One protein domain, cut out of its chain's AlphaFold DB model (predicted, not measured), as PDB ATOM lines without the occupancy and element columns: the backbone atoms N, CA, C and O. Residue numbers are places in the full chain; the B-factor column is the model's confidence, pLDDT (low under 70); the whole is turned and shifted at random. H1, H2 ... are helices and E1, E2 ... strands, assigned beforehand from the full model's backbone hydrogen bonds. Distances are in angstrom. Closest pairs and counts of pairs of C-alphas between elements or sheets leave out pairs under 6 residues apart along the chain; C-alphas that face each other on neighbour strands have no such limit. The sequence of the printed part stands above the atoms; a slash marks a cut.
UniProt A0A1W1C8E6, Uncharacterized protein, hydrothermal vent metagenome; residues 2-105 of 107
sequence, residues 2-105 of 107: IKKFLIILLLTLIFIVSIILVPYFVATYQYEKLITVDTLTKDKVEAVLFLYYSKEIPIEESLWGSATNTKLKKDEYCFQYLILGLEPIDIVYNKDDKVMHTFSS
ATOM      1  N   ILE A   2      -7.845  42.109 -42.629       82.12
ATOM      2  CA  ILE A   2      -8.381  40.829 -43.150       82.12
ATOM      3  C   ILE A   2      -7.633  39.578 -42.633       82.12
ATOM      4  O   ILE A   2      -8.269  38.626 -42.197       82.12
ATOM      5  N   LYS A   3      -6.291  39.591 -42.576       86.81
ATOM      6  CA  LYS A   3      -5.507  38.444 -42.063       86.81
ATOM      7  C   LYS A   3      -5.803  38.093 -40.597       86.81
ATOM      8  O   LYS A   3      -5.902  36.921 -40.267       86.81
ATOM      9  N   LYS A   4      -5.961  39.096 -39.723       91.19
ATOM     10  CA  LYS A   4      -6.265  38.868 -38.298       91.19
ATOM     11  C   LYS A   4      -7.669  38.287 -38.124       91.19
ATOM     12  O   LYS A   4      -7.851  37.378 -37.329       91.19
ATOM     13  N   PHE A   5      -8.625  38.777 -38.911       93.44
ATOM     14  CA  PHE A   5      -9.990  38.260 -38.929       93.44
ATOM     15  C   PHE A   5     -10.045  36.787 -39.358       93.44
ATOM     16  O   PHE A   5     -10.681  35.986 -38.686       93.44
ATOM     17  N   LEU A   6      -9.312  36.408 -40.413       94.12
ATOM     18  CA  LEU A   6      -9.235  35.013 -40.867       94.12
ATOM     19  C   LEU A   6      -8.622  34.078 -39.815       94.12
ATOM     20  O   LEU A   6      -9.116  32.973 -39.629       94.12
ATOM     21  N   ILE A   7      -7.582  34.524 -39.102       95.50
ATOM     22  CA  ILE A   7      -6.969  33.739 -38.018       95.50
ATOM     23  C   ILE A   7      -7.967  33.524 -36.876       95.50
ATOM     24  O   ILE A   7      -8.113  32.403 -36.403       95.50
ATOM     25  N   ILE A   8      -8.675  34.577 -36.457       96.12
ATOM     26  CA  ILE A   8      -9.689  34.474 -35.400       96.12
ATOM     27  C   ILE A   8     -10.805  33.519 -35.831       96.12
ATOM     28  O   ILE A   8     -11.166  32.631 -35.068       96.12
ATOM     29  N   LEU A   9     -11.303  33.650 -37.064       96.06
ATOM     30  CA  LEU A   9     -12.338  32.766 -37.597       96.06
ATOM     31  C   LEU A   9     -11.893  31.296 -37.593       96.06
ATOM     32  O   LEU A   9     -12.651  30.430 -37.167       96.06
ATOM     33  N   LEU A  10     -10.660  31.024 -38.029       96.44
ATOM     34  CA  LEU A  10     -10.102  29.673 -38.043       96.44
ATOM     35  C   LEU A  10      -9.986  29.089 -36.629       96.44
ATOM     36  O   LEU A  10     -10.383  27.949 -36.409       96.44
ATOM     37  N   LEU A  11      -9.480  29.866 -35.667       96.12
ATOM     38  CA  LEU A  11      -9.359  29.426 -34.275       96.12
ATOM     39  C   LEU A  11     -10.727  29.137 -33.652       96.12
ATOM     40  O   LEU A  11     -10.883  28.122 -32.979       96.12
ATOM     41  N   THR A  12     -11.727  29.977 -33.921       95.88
ATOM     42  CA  THR A  12     -13.102  29.741 -33.467       95.88
ATOM     43  C   THR A  12     -13.676  28.461 -34.072       95.88
ATOM     44  O   THR A  12     -14.302  27.683 -33.358       95.88
ATOM     45  N   LEU A  13     -13.433  28.199 -35.359       95.62
ATOM     46  CA  LEU A  13     -13.890  26.967 -36.004       95.62
ATOM     47  C   LEU A  13     -13.234  25.729 -35.377       95.62
ATOM     48  O   LEU A  13     -13.933  24.780 -35.035       95.62
ATOM     49  N   ILE A  14     -11.914  25.761 -35.163       95.38
ATOM     50  CA  ILE A  14     -11.180  24.678 -34.489       95.38
ATOM     51  C   ILE A  14     -11.739  24.453 -33.084       95.38
ATOM     52  O   ILE A  14     -11.955  23.310 -32.688       95.38
ATOM     53  N   PHE A  15     -12.002  25.526 -32.341       93.69
ATOM     54  CA  PHE A  15     -12.555  25.450 -30.995       93.69
ATOM     55  C   PHE A  15     -13.942  24.796 -30.978       93.69
ATOM     56  O   PHE A  15     -14.158  23.860 -30.214       93.69
ATOM     57  N   ILE A  16     -14.851  25.222 -31.862       93.38
ATOM     58  CA  ILE A  16     -16.199  24.642 -31.978       93.38
ATOM     59  C   ILE A  16     -16.122  23.158 -32.347       93.38
ATOM     60  O   ILE A  16     -16.759  22.331 -31.699       93.38
ATOM     61  N   VAL A  17     -15.314  22.810 -33.352       91.62
ATOM     62  CA  VAL A  17     -15.127  21.414 -33.774       91.62
ATOM     63  C   VAL A  17     -14.560  20.577 -32.628       91.62
ATOM     64  O   VAL A  17     -15.012  19.459 -32.400       91.62
ATOM     65  N   SER A  18     -13.618  21.128 -31.862       88.69
ATOM     66  CA  SER A  18     -12.995  20.429 -30.735       88.69
ATOM     67  C   SER A  18     -13.979  20.180 -29.589       88.69
ATOM     68  O   SER A  18     -13.960  19.095 -29.021       88.69
ATOM     69  N   ILE A  19     -14.872  21.128 -29.275       86.81
ATOM     70  CA  ILE A  19     -15.911  20.938 -28.244       86.81
ATOM     71  C   ILE A  19     -16.853  19.785 -28.596       86.81
ATOM     72  O   ILE A  19     -17.341  19.118 -27.695       86.81
ATOM     73  N   ILE A  20     -17.099  19.544 -29.885       83.94
ATOM     74  CA  ILE A  20     -17.991  18.471 -30.338       83.94
ATOM     75  C   ILE A  20     -17.241  17.136 -30.423       83.94
ATOM     76  O   ILE A  20     -17.733  16.117 -29.951       83.94
ATOM     77  N   LEU A  21     -16.042  17.124 -31.013       88.31
ATOM     78  CA  LEU A  21     -15.321  15.878 -31.288       88.31
ATOM     79  C   LEU A  21     -14.599  15.303 -30.067       88.31
ATOM     80  O   LEU A  21     -14.510  14.086 -29.937       88.31
ATOM     81  N   VAL A  22     -14.056  16.145 -29.181       87.25
ATOM     82  CA  VAL A  22     -13.289  15.660 -28.023       87.25
ATOM     83  C   VAL A  22     -14.152  14.801 -27.091       87.25
ATOM     84  O   VAL A  22     -13.696  13.706 -26.762       87.25
ATOM     85  N   PRO A  23     -15.376  15.210 -26.698       85.69
ATOM     86  CA  PRO A  23     -16.239  14.374 -25.870       85.69
ATOM     87  C   PRO A  23     -16.540  13.019 -26.495       85.69
ATOM     88  O   PRO A  23     -16.359  12.005 -25.827       85.69
ATOM     89  N   TYR A  24     -16.878  13.009 -27.786       87.56
ATOM     90  CA  TYR A  24     -17.131  11.786 -28.540       87.56
ATOM     91  C   TYR A  24     -15.939  10.821 -28.478       87.56
ATOM     92  O   TYR A  24     -16.074   9.702 -27.996       87.56
ATOM     93  N   PHE A  25     -14.734  11.267 -28.862       89.56
ATOM     94  CA  PHE A  25     -13.546  10.400 -28.843       89.56
ATOM     95  C   PHE A  25     -13.174   9.923 -27.434       89.56
ATOM     96  O   PHE A  25     -12.737   8.784 -27.258       89.56
ATOM     97  N   VAL A  26     -13.338  10.778 -26.424       90.12
ATOM     98  CA  VAL A  26     -13.070  10.429 -25.023       90.12
ATOM     99  C   VAL A  26     -14.071   9.390 -24.511       90.12
ATOM    100  O   VAL A  26     -13.675   8.480 -23.783       90.12
ATOM    101  N   ALA A  27     -15.342   9.498 -24.892       89.00
ATOM    102  CA  ALA A  27     -16.369   8.532 -24.532       89.00
ATOM    103  C   ALA A  27     -16.154   7.187 -25.238       89.00
ATOM    104  O   ALA A  27     -16.139   6.158 -24.564       89.00
ATOM    105  N   THR A  28     -15.865   7.185 -26.545       90.69
ATOM    106  CA  THR A  28     -15.541   5.961 -27.299       90.69
ATOM    107  C   THR A  28     -14.328   5.239 -26.710       90.69
ATOM    108  O   THR A  28     -14.392   4.043 -26.444       90.69
ATOM    109  N   TYR A  29     -13.242   5.959 -26.417       91.44
ATOM    110  CA  TYR A  29     -12.040   5.362 -25.821       91.44
ATOM    111  C   TYR A  29     -12.306   4.723 -24.450       91.44
ATOM    112  O   TYR A  29     -11.780   3.655 -24.130       91.44
ATOM    113  N   GLN A  30     -13.116   5.379 -23.615       90.62
ATOM    114  CA  GLN A  30     -13.495   4.835 -22.313       90.62
ATOM    115  C   GLN A  30     -14.439   3.638 -22.449       90.62
ATOM    116  O   GLN A  30     -14.277   2.667 -21.714       90.62
ATOM    117  N   TYR A  31     -15.358   3.663 -23.417       90.00
ATOM    118  CA  TYR A  31     -16.230   2.534 -23.736       90.00
ATOM    119  C   TYR A  31     -15.428   1.294 -24.155       90.00
ATOM    120  O   TYR A  31     -15.603   0.226 -23.571       90.00
ATOM    121  N   GLU A  32     -14.477   1.443 -25.081       89.62
ATOM    122  CA  GLU A  32     -13.586   0.354 -25.513       89.62
ATOM    123  C   GLU A  32     -12.791  -0.249 -24.341       89.62
ATOM    124  O   GLU A  32     -12.613  -1.466 -24.236       89.62
ATOM    125  N   LYS A  33     -12.339   0.595 -23.409       89.25
ATOM    126  CA  LYS A  33     -11.679   0.132 -22.183       89.25
ATOM    127  C   LYS A  33     -12.612  -0.618 -21.244       89.25
ATOM    128  O   LYS A  33     -12.158  -1.543 -20.583       89.25
ATOM    129  N   LEU A  34     -13.878  -0.227 -21.150       88.50
ATOM    130  CA  LEU A  34     -14.845  -0.922 -20.305       88.50
ATOM    131  C   LEU A  34     -15.119  -2.329 -20.840       88.50
ATOM    132  O   LEU A  34     -14.959  -3.300 -20.106       88.50
ATOM    133  N   ILE A  35     -15.447  -2.464 -22.127       85.69
ATOM    134  CA  ILE A  35     -15.831  -3.760 -22.717       85.69
ATOM    135  C   ILE A  35     -14.685  -4.785 -22.774       85.69
ATOM    136  O   ILE A  35     -14.929  -5.970 -22.980       85.69
ATOM    137  N   THR A  36     -13.435  -4.352 -22.586       84.31
ATOM    138  CA  THR A  36     -12.250  -5.227 -22.559       84.31
ATOM    139  C   THR A  36     -11.927  -5.788 -21.170       84.31
ATOM    140  O   THR A  36     -10.999  -6.584 -21.034       84.31
ATOM    141  N   VAL A  37     -12.674  -5.411 -20.126       78.81
ATOM    142  CA  VAL A  37     -12.466  -5.910 -18.758       78.81
ATOM    143  C   VAL A  37     -13.379  -7.108 -18.478       78.81
ATOM    144  O   VAL A  37     -14.587  -6.959 -18.329       78.81
ATOM    145  N   ASP A  38     -12.783  -8.292 -18.300       64.62
ATOM    146  CA  ASP A  38     -13.492  -9.576 -18.109       64.62
ATOM    147  C   ASP A  38     -14.474  -9.617 -16.922       64.62
ATOM    148  O   ASP A  38     -15.397 -10.431 -16.887       64.62
ATOM    149  N   THR A  39     -14.261  -8.805 -15.882       77.19
ATOM    150  CA  THR A  39     -15.164  -8.747 -14.719       77.19
ATOM    151  C   THR A  39     -15.241  -7.334 -14.172       77.19
ATOM    152  O   THR A  39     -14.401  -6.906 -13.363       77.19
ATOM    153  N   LEU A  40     -16.265  -6.614 -14.617       87.44
ATOM    154  CA  LEU A  40     -16.567  -5.267 -14.171       87.44
ATOM    155  C   LEU A  40     -17.469  -5.294 -12.932       87.44
ATOM    156  O   LEU A  40     -18.564  -5.857 -12.932       87.44
ATOM    157  N   THR A  41     -16.981  -4.661 -11.871       93.31
ATOM    158  CA  THR A  41     -17.798  -4.176 -10.755       93.31
ATOM    159  C   THR A  41     -17.954  -2.669 -10.893       93.31
ATOM    160  O   THR A  41     -17.147  -2.041 -11.584       93.31
ATOM    161  N   LYS A  42     -18.935  -2.073 -10.217       92.44
ATOM    162  CA  LYS A  42     -19.135  -0.619 -10.213       92.44
ATOM    163  C   LYS A  42     -17.852   0.154  -9.894       92.44
ATOM    164  O   LYS A  42     -17.443   0.986 -10.692       92.44
ATOM    165  N   ASP A  43     -17.132  -0.227  -8.840       91.88
ATOM    166  CA  ASP A  43     -15.848   0.402  -8.485       91.88
ATOM    167  C   ASP A  43     -14.810   0.348  -9.619       91.88
ATOM    168  O   ASP A  43     -14.051   1.291  -9.831       91.88
ATOM    169  N   LYS A  44     -14.760  -0.760 -10.371       91.25
ATOM    170  CA  LYS A  44     -13.837  -0.894 -11.507       91.25
ATOM    171  C   LYS A  44     -14.280  -0.060 -12.701       91.25
ATOM    172  O   LYS A  44     -13.422   0.481 -13.389       91.25
ATOM    173  N   VAL A  45     -15.586   0.034 -12.947       92.69
ATOM    174  CA  VAL A  45     -16.138   0.929 -13.971       92.69
ATOM    175  C   VAL A  45     -15.742   2.365 -13.646       92.69
ATOM    176  O   VAL A  45     -15.139   3.035 -14.476       92.69
ATOM    177  N   GLU A  46     -16.004   2.809 -12.420       92.25
ATOM    178  CA  GLU A  46     -15.696   4.166 -11.962       92.25
ATOM    179  C   GLU A  46     -14.187   4.460 -11.934       92.25
ATOM    180  O   GLU A  46     -13.784   5.603 -12.117       92.25
ATOM    181  N   ALA A  47     -13.335   3.441 -11.784       90.25
ATOM    182  CA  ALA A  47     -11.884   3.583 -11.922       90.25
ATOM    183  C   ALA A  47     -11.406   3.706 -13.385       90.25
ATOM    184  O   ALA A  47     -10.339   4.268 -13.638       90.25
ATOM    185  N   VAL A  48     -12.155   3.151 -14.345       89.44
ATOM    186  CA  VAL A  48     -11.874   3.284 -15.786       89.44
ATOM    187  C   VAL A  48     -12.401   4.613 -16.317       89.44
ATOM    188  O   VAL A  48     -11.756   5.230 -17.170       89.44
ATOM    189  N   LEU A  49     -13.555   5.045 -15.812       90.69
ATOM    190  CA  LEU A  49     -14.194   6.285 -16.207       90.69
ATOM    191  C   LEU A  49     -13.529   7.499 -15.543       90.69
ATOM    192  O   LEU A  49     -13.216   7.507 -14.359       90.69
ATOM    193  N   PHE A  50     -13.353   8.580 -16.292       88.44
ATOM    194  CA  PHE A  50     -12.889   9.867 -15.793       88.44
ATOM    195  C   PHE A  50     -13.750  10.996 -16.354       88.44
ATOM    196  O   PHE A  50     -14.299  10.903 -17.451       88.44
ATOM    197  N   LEU A  51     -13.846  12.089 -15.586       89.75
ATOM    198  CA  LEU A  51     -14.646  13.269 -15.937       89.75
ATOM    199  C   LEU A  51     -16.097  12.906 -16.290       89.75
ATOM    200  O   LEU A  51     -16.630  13.354 -17.305       89.75
ATOM    201  N   TYR A  52     -16.722  12.084 -15.448       92.50
ATOM    202  CA  TYR A  52     -18.098  11.644 -15.627       92.50
ATOM    203  C   TYR A  52     -19.031  12.247 -14.575       92.50
ATOM    204  O   TYR A  52     -18.624  12.596 -13.466       92.50
ATOM    205  N   TYR A  53     -20.309  12.329 -14.928       92.88
ATOM    206  CA  TYR A  53     -21.417  12.439 -13.986       92.88
ATOM    207  C   TYR A  53     -22.219  11.142 -14.040       92.88
ATOM    208  O   TYR A  53     -22.429  10.611 -15.125       92.88
ATOM    209  N   SER A  54     -22.671  10.624 -12.902       94.12
ATOM    210  CA  SER A  54     -23.426   9.370 -12.857       94.12
ATOM    211  C   SER A  54     -24.736   9.529 -12.107       94.12
ATOM    212  O   SER A  54     -24.779  10.186 -11.064       94.12
ATOM    213  N   LYS A  55     -25.788   8.870 -12.589       95.12
ATOM    214  CA  LYS A  55     -27.082   8.819 -11.908       95.12
ATOM    215  C   LYS A  55     -27.757   7.475 -12.158       95.12
ATOM    216  O   LYS A  55     -27.704   6.954 -13.268       95.12
ATOM    217  N   GLU A  56     -28.423   6.951 -11.137       95.75
ATOM    218  CA  GLU A  56     -29.383   5.866 -11.320       95.75
ATOM    219  C   GLU A  56     -30.603   6.385 -12.088       95.75
ATOM    220  O   GLU A  56     -31.148   7.449 -11.763       95.75
ATOM    221  N   ILE A  57     -31.017   5.649 -13.112       94.19
ATOM    222  CA  ILE A  57     -32.152   6.015 -13.955       94.19
ATOM    223  C   ILE A  57     -33.109   4.828 -14.117       94.19
ATOM    224  O   ILE A  57     -32.671   3.673 -14.107       94.19
ATOM    225  N   PRO A  58     -34.419   5.080 -14.282       92.88
ATOM    226  CA  PRO A  58     -35.350   4.059 -14.746       92.88
ATOM    227  C   PRO A  58     -34.888   3.479 -16.084       92.88
ATOM    228  O   PRO A  58     -34.354   4.198 -16.930       92.88
ATOM    229  N   ILE A  59     -35.118   2.183 -16.311       91.62
ATOM    230  CA  ILE A  59     -34.693   1.532 -17.559       91.62
ATOM    231  C   ILE A  59     -35.385   2.144 -18.780       91.62
ATOM    232  O   ILE A  59     -34.793   2.229 -19.852       91.62
ATOM    233  N   GLU A  60     -36.599   2.651 -18.606       89.81
ATOM    234  CA  GLU A  60     -37.375   3.344 -19.632       89.81
ATOM    235  C   GLU A  60     -36.740   4.678 -20.064       89.81
ATOM    236  O   GLU A  60     -36.981   5.128 -21.182       89.81
ATOM    237  N   GLU A  61     -35.928   5.299 -19.201       89.31
ATOM    238  CA  GLU A  61     -35.173   6.527 -19.496       89.31
ATOM    239  C   GLU A  61     -33.780   6.237 -20.080       89.31
ATOM    240  O   GLU A  61     -33.119   7.147 -20.581       89.31
ATOM    241  N   SER A  62     -33.326   4.981 -20.029       90.75
ATOM    242  CA  SER A  62     -32.024   4.576 -20.565       90.75
ATOM    243  C   SER A  62     -32.059   4.458 -22.094       90.75
ATOM    244  O   SER A  62     -33.064   4.055 -22.691       90.75
ATOM    245  N   LEU A  63     -30.941   4.759 -22.751       85.62
ATOM    246  CA  LEU A  63     -30.692   4.415 -24.149       85.62
ATOM    247  C   LEU A  63     -30.887   2.917 -24.388       85.62
ATOM    248  O   LEU A  63     -31.492   2.537 -25.384       85.62
ATOM    249  N   TRP A  64     -30.431   2.063 -23.466       85.00
ATOM    250  CA  TRP A  64     -30.566   0.613 -23.629       85.00
ATOM    251  C   TRP A  64     -32.031   0.165 -23.650       85.00
ATOM    252  O   TRP A  64     -32.472  -0.515 -24.579       85.00
ATOM    253  N   GLY A  65     -32.804   0.561 -22.640       85.88
ATOM    254  CA  GLY A  65     -34.217   0.217 -22.510       85.88
ATOM    255  C   GLY A  65     -35.078   0.841 -23.602       85.88
ATOM    256  O   GLY A  65     -35.938   0.158 -24.152       85.88
ATOM    257  N   SER A  66     -34.805   2.092 -23.986       85.44
ATOM    258  CA  SER A  66     -35.512   2.753 -25.093       85.44
ATOM    259  C   SER A  66     -35.199   2.126 -26.457       85.44
ATOM    260  O   SER A  66     -36.115   1.944 -27.258       85.44
ATOM    261  N   ALA A  67     -33.947   1.730 -26.713       83.62
ATOM    262  CA  ALA A  67     -33.547   1.117 -27.980       83.62
ATOM    263  C   ALA A  67     -33.997  -0.346 -28.119       83.62
ATOM    264  O   ALA A  67     -34.337  -0.787 -29.215       83.62
ATOM    265  N   THR A  68     -33.995  -1.111 -27.024       82.50
ATOM    266  CA  THR A  68     -34.233  -2.568 -27.069       82.50
ATOM    267  C   THR A  68     -35.593  -2.996 -26.520       82.50
ATOM    268  O   THR A  68     -35.963  -4.162 -26.653       82.50
ATOM    269  N   ASN A  69     -36.349  -2.078 -25.906       84.06
ATOM    270  CA  ASN A  69     -37.571  -2.370 -25.147       84.06
ATOM    271  C   ASN A  69     -37.349  -3.433 -24.045       84.06
ATOM    272  O   ASN A  69     -38.251  -4.203 -23.698       84.06
ATOM    273  N   THR A  70     -36.120  -3.506 -23.522       84.38
ATOM    274  CA  THR A  70     -35.719  -4.470 -22.493       84.38
ATOM    275  C   THR A  70     -36.160  -3.996 -21.115       84.38
ATOM    276  O   THR A  70     -36.190  -2.804 -20.820       84.38
ATOM    277  N   LYS A  71     -36.486  -4.956 -20.247       89.12
ATOM    278  CA  LYS A  71     -36.775  -4.719 -18.831       89.12
ATOM    279  C   LYS A  71     -35.638  -5.246 -17.971       89.12
ATOM    280  O   LYS A  71     -35.055  -6.282 -18.293       89.12
ATOM    281  N   LEU A  72     -35.390  -4.571 -16.854       90.94
ATOM    282  CA  LEU A  72     -34.484  -5.058 -15.817       90.94
ATOM    283  C   LEU A  72     -34.995  -6.385 -15.249       90.94
ATOM    284  O   LEU A  72     -36.202  -6.575 -15.051       90.94
ATOM    285  N   LYS A  73     -34.077  -7.311 -14.973       92.62
ATOM    286  CA  LYS A  73     -34.391  -8.506 -14.189       92.62
ATOM    287  C   LYS A  73     -34.547  -8.130 -12.719       92.62
ATOM    288  O   LYS A  73     -34.281  -7.011 -12.283       92.62
ATOM    289  N   LYS A  74     -34.998  -9.104 -11.929       92.31
ATOM    290  CA  LYS A  74     -35.106  -8.948 -10.481       92.31
ATOM    291  C   LYS A  74     -33.736  -8.583  -9.895       92.31
ATOM    292  O   LYS A  74     -32.761  -9.278 -10.163       92.31
ATOM    293  N   ASP A  75     -33.718  -7.540  -9.070       94.25
ATOM    294  CA  ASP A  75     -32.534  -7.020  -8.378       94.25
ATOM    295  C   ASP A  75     -31.465  -6.400  -9.310       94.25
ATOM    296  O   ASP A  75     -30.313  -6.242  -8.900       94.25
ATOM    297  N   GLU A  76     -31.832  -6.048 -10.548       95.12
ATOM    298  CA  GLU A  76     -31.009  -5.221 -11.440       95.12
ATOM    299  C   GLU A  76     -31.419  -3.741 -11.361       95.12
ATOM    300  O   GLU A  76     -32.588  -3.419 -11.142       95.12
ATOM    301  N   TYR A  77     -30.460  -2.842 -11.570       95.12
ATOM    302  CA  TYR A  77     -30.672  -1.395 -11.663       95.12
ATOM    303  C   TYR A  77     -29.783  -0.799 -12.756       95.12
ATOM    304  O   TYR A  77     -28.722  -1.335 -13.082       95.12
ATOM    305  N   CYS A  78     -30.233   0.304 -13.352       95.62
ATOM    306  CA  CYS A  78     -29.536   0.976 -14.443       95.62
ATOM    307  C   CYS A  78     -28.888   2.271 -13.949       95.62
ATOM    308  O   CYS A  78     -29.527   3.099 -13.301       95.62
ATOM    309  N   PHE A  79     -27.613   2.453 -14.274       95.62
ATOM    310  CA  PHE A  79     -26.878   3.693 -14.073       95.62
ATOM    311  C   PHE A  79     -26.467   4.257 -15.420       95.62
ATOM    312  O   PHE A  79     -25.881   3.551 -16.238       95.62
ATOM    313  N   GLN A  80     -26.697   5.549 -15.601       94.81
ATOM    314  CA  GLN A  80     -26.151   6.292 -16.720       94.81
ATOM    315  C   GLN A  80     -24.920   7.066 -16.272       94.81
ATOM    316  O   GLN A  80     -24.961   7.794 -15.276       94.81
ATOM    317  N   TYR A  81     -23.844   6.927 -17.039       93.31
ATOM    318  CA  TYR A  81     -22.608   7.685 -16.920       93.31
ATOM    319  C   TYR A  81     -22.513   8.666 -18.090       93.31
ATOM    320  O   TYR A  81     -22.432   8.254 -19.241       93.31
ATOM    321  N   LEU A  82     -22.520   9.966 -17.805       91.75
ATOM    322  CA  LEU A  82     -22.332  11.037 -18.780       91.75
ATOM    323  C   LEU A  82     -20.868  11.469 -18.803       91.75
ATOM    324  O   LEU A  82     -20.403  12.152 -17.886       91.75
ATOM    325  N   ILE A  83     -20.150  11.116 -19.864       89.75
ATOM    326  CA  ILE A  83     -18.761  11.518 -20.079       89.75
ATOM    327  C   ILE A  83     -18.718  12.982 -20.511       89.75
ATOM    328  O   ILE A  83     -19.403  13.390 -21.452       89.75
ATOM    329  N   LEU A  84     -17.943  13.792 -19.784       86.94
ATOM    330  CA  LEU A  84     -17.865  15.248 -19.957       86.94
ATOM    331  C   LEU A  84     -19.242  15.944 -19.920       86.94
ATOM    332  O   LEU A  84     -19.398  17.048 -20.436       86.94
ATOM    333  N   GLY A  85     -20.243  15.302 -19.303       83.69
ATOM    334  CA  GLY A  85     -21.618  15.796 -19.206       83.69
ATOM    335  C   GLY A  85     -22.431  15.738 -20.503       83.69
ATOM    336  O   GLY A  85     -23.520  16.303 -20.538       83.69
ATOM    337  N   LEU A  86     -21.920  15.096 -21.557       85.25
ATOM    338  CA  LEU A  86     -22.530  15.118 -22.894       85.25
ATOM    339  C   LEU A  86     -22.873  13.725 -23.409       85.25
ATOM    340  O   LEU A  86     -23.923  13.528 -24.007       85.25
ATOM    341  N   GLU A  87     -21.983  12.774 -23.162       88.38
ATOM    342  CA  GLU A  87     -21.941  11.504 -23.869       88.38
ATOM    343  C   GLU A  87     -22.361  10.348 -22.935       88.38
ATOM    344  O   GLU A  87     -21.595   9.998 -22.031       88.38
ATOM    345  N   PRO A  88     -23.581   9.793 -23.077       90.81
ATOM    346  CA  PRO A  88     -24.124   8.772 -22.179       90.81
ATOM    347  C   PRO A  88     -23.610   7.353 -22.454       90.81
ATOM    348  O   PRO A  88     -23.602   6.869 -23.585       90.81
ATOM    349  N   ILE A  89     -23.283   6.652 -21.372       91.81
ATOM    350  CA  ILE A  89     -23.044   5.211 -21.320       91.81
ATOM    351  C   ILE A  89     -23.969   4.641 -20.249       91.81
ATOM    352  O   ILE A  89     -23.842   4.979 -19.070       91.81
ATOM    353  N   ASP A  90     -24.882   3.763 -20.643       93.25
ATOM    354  CA  ASP A  90     -25.764   3.078 -19.708       93.25
ATOM    355  C   ASP A  90     -25.150   1.749 -19.293       93.25
ATOM    356  O   ASP A  90     -24.651   0.976 -20.113       93.25
ATOM    357  N   ILE A  91     -25.197   1.462 -18.000       93.44
ATOM    358  CA  ILE A  91     -24.678   0.224 -17.440       93.44
ATOM    359  C   ILE A  91     -25.717  -0.342 -16.490       93.44
ATOM    360  O   ILE A  91     -26.205   0.337 -15.584       93.44
ATOM    361  N   VAL A  92     -26.051  -1.607 -16.704       93.75
ATOM    362  CA  VAL A  92     -26.938  -2.355 -15.826       93.75
ATOM    363  C   VAL A  92     -26.110  -3.168 -14.863       93.75
ATOM    364  O   VAL A  92     -25.258  -3.959 -15.270       93.75
ATOM    365  N   TYR A  93     -26.395  -2.974 -13.585       95.50
ATOM    366  CA  TYR A  93     -25.781  -3.683 -12.482       95.50
ATOM    367  C   TYR A  93     -26.786  -4.632 -11.849       95.50
ATOM    368  O   TYR A  93     -27.993  -4.399 -11.897       95.50
ATOM    369  N   ASN A  94     -26.289  -5.693 -11.222       95.44
ATOM    370  CA  ASN A  94     -27.061  -6.447 -10.243       95.44
ATOM    371  C   ASN A  94     -26.849  -5.876  -8.829       95.44
ATOM    372  O   ASN A  94     -25.948  -5.076  -8.605       95.44
ATOM    373  N   LYS A  95     -27.618  -6.356  -7.849       95.38
ATOM    374  CA  LYS A  95     -27.492  -5.992  -6.421       95.38
ATOM    375  C   LYS A  95     -26.099  -6.135  -5.785       95.38
ATOM    376  O   LYS A  95     -25.904  -5.627  -4.689       95.38
ATOM    377  N   ASP A  96     -25.183  -6.871  -6.413       95.62
ATOM    378  CA  ASP A  96     -23.809  -7.069  -5.939       95.62
ATOM    379  C   ASP A  96     -22.826  -6.136  -6.683       95.62
ATOM    380  O   ASP A  96     -21.630  -6.430  -6.751       95.62
ATOM    381  N   ASP A  97     -23.332  -5.064  -7.307       95.19
ATOM    382  CA  ASP A  97     -22.588  -4.093  -8.120       95.19
ATOM    383  C   ASP A  97     -21.818  -4.726  -9.295       95.19
ATOM    384  O   ASP A  97     -20.846  -4.156  -9.802       95.19
ATOM    385  N   LYS A  98     -22.232  -5.908  -9.771       94.50
ATOM    386  CA  LYS A  98     -21.636  -6.538 -10.958       94.50
ATOM    387  C   LYS A  98     -22.325  -6.050 -12.214       94.50
ATOM    388  O   LYS A  98     -23.553  -6.046 -12.284       94.50
ATOM    389  N   VAL A  99     -21.526  -5.703 -13.217       94.12
ATOM    390  CA  VAL A  99     -22.031  -5.326 -14.535       94.12
ATOM    391  C   VAL A  99     -22.668  -6.538 -15.203       94.12
ATOM    392  O   VAL A  99     -22.033  -7.578 -15.377       94.12
ATOM    393  N   MET A 100     -23.927  -6.377 -15.585       92.69
ATOM    394  CA  MET A 100     -24.704  -7.347 -16.346       92.69
ATOM    395  C   MET A 100     -24.711  -6.986 -17.828       92.69
ATOM    396  O   MET A 100     -24.572  -7.869 -18.672       92.69
ATOM    397  N   HIS A 101     -24.847  -5.692 -18.131       89.44
ATOM    398  CA  HIS A 101     -24.883  -5.158 -19.490       89.44
ATOM    399  C   HIS A 101     -24.276  -3.751 -19.534       89.44
ATOM    400  O   HIS A 101     -24.439  -2.975 -18.594       89.44
ATOM    401  N   THR A 102     -23.612  -3.423 -20.637       89.94
ATOM    402  CA  THR A 102     -23.146  -2.074 -20.987       89.94
ATOM    403  C   THR A 102     -23.772  -1.687 -22.316       89.94
ATOM    404  O   THR A 102     -23.900  -2.540 -23.191       89.94
ATOM    405  N   PHE A 103     -24.151  -0.426 -22.476       89.25
ATOM    406  CA  PHE A 103     -24.735   0.077 -23.709       89.25
ATOM    407  C   PHE A 103     -24.297   1.520 -23.952       89.25
ATOM    408  O   PHE A 103     -24.286   2.343 -23.037       89.25
ATOM    409  N   SER A 104     -23.961   1.841 -25.195       85.94
ATOM    410  CA  SER A 104     -23.750   3.220 -25.634       85.94
ATOM    411  C   SER A 104     -24.224   3.375 -27.073       85.94
ATOM    412  O   SER A 104     -24.317   2.396 -27.809       85.94
ATOM    413  N   SER A 105     -24.466   4.607 -27.507       77.00
ATOM    414  CA  SER A 105     -24.808   4.906 -28.902       77.00
ATOM    415  C   SER A 105     -23.626   4.804 -29.883       77.00
ATOM    416  O   SER A 105     -23.774   5.211 -31.032       77.00
TER     417      SER A 105
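This is residues 2 to 105 of the 107 residues of an uncharacterized protein of hydrothermal vent metagenome (UniProt A0A1W1C8E6). A strongly twisted four-stranded sheet with helices on both faces makes a compact body, from which residues 2 to 19 of the long helix H1 stick out as an arm. The later part of H1 packs on one face, where H2 folds back beside its end; short H3 packs on the opposite face. The printed part has 104 residues with three named helices and four named strands, in the order H1 H2 E1 H3 E2 E3 E4; the sheet E1 - E2 - E3 - E4 is antiparallel and the class mixed. The whole is loose, with a radius of gyration of the C-alphas of 17.5 A and spans of 65 by 26 by 19 A.

Start at E2, residues 76 to 83, 22.5 A long, and E3, residues 87 to 94, 23.1 A. E1 is residues 52 to 57; E4, residues 99 to 104, ends at C-alpha 104 (-23.750, 3.220, -25.634). Find C-alpha 2 at (-8.381, 40.829, -43.150); from there H1 runs 49.6 A to residue 35, with a kink of 30 degrees near residue 20. H2 is residues 42 to 48 and H3 residues 63 to 68.

E2, E3 and E4 form a meander, each strand the antiparallel neighbour of the one before; look for N 79 and O 91 at 2.9 A, and N 90 and O 103 at 2.8 A. E1 is the antiparallel neighbour of E2, with N 55 and O 80 within hydrogen-bond range at 3.0 A. H1 is on the sheet over E3, with a height over the sheet of 9.3 A. H1 and H2, a helical hairpin on the same face, touch at C-alphas 34 and 45, 6.7 A. H3, on the opposite face, comes closest to E4 at C-alphas 64 and 103, 5.9 A. Every O i to N i+4 pair is within hydrogen-bond range in H2 and H3, and 28 of 30 in H1.

C-alphas 2 and 74 are farthest apart, 65.3 A. The printed part has no cut and no long link. Only residue 38 has pLDDT under 70.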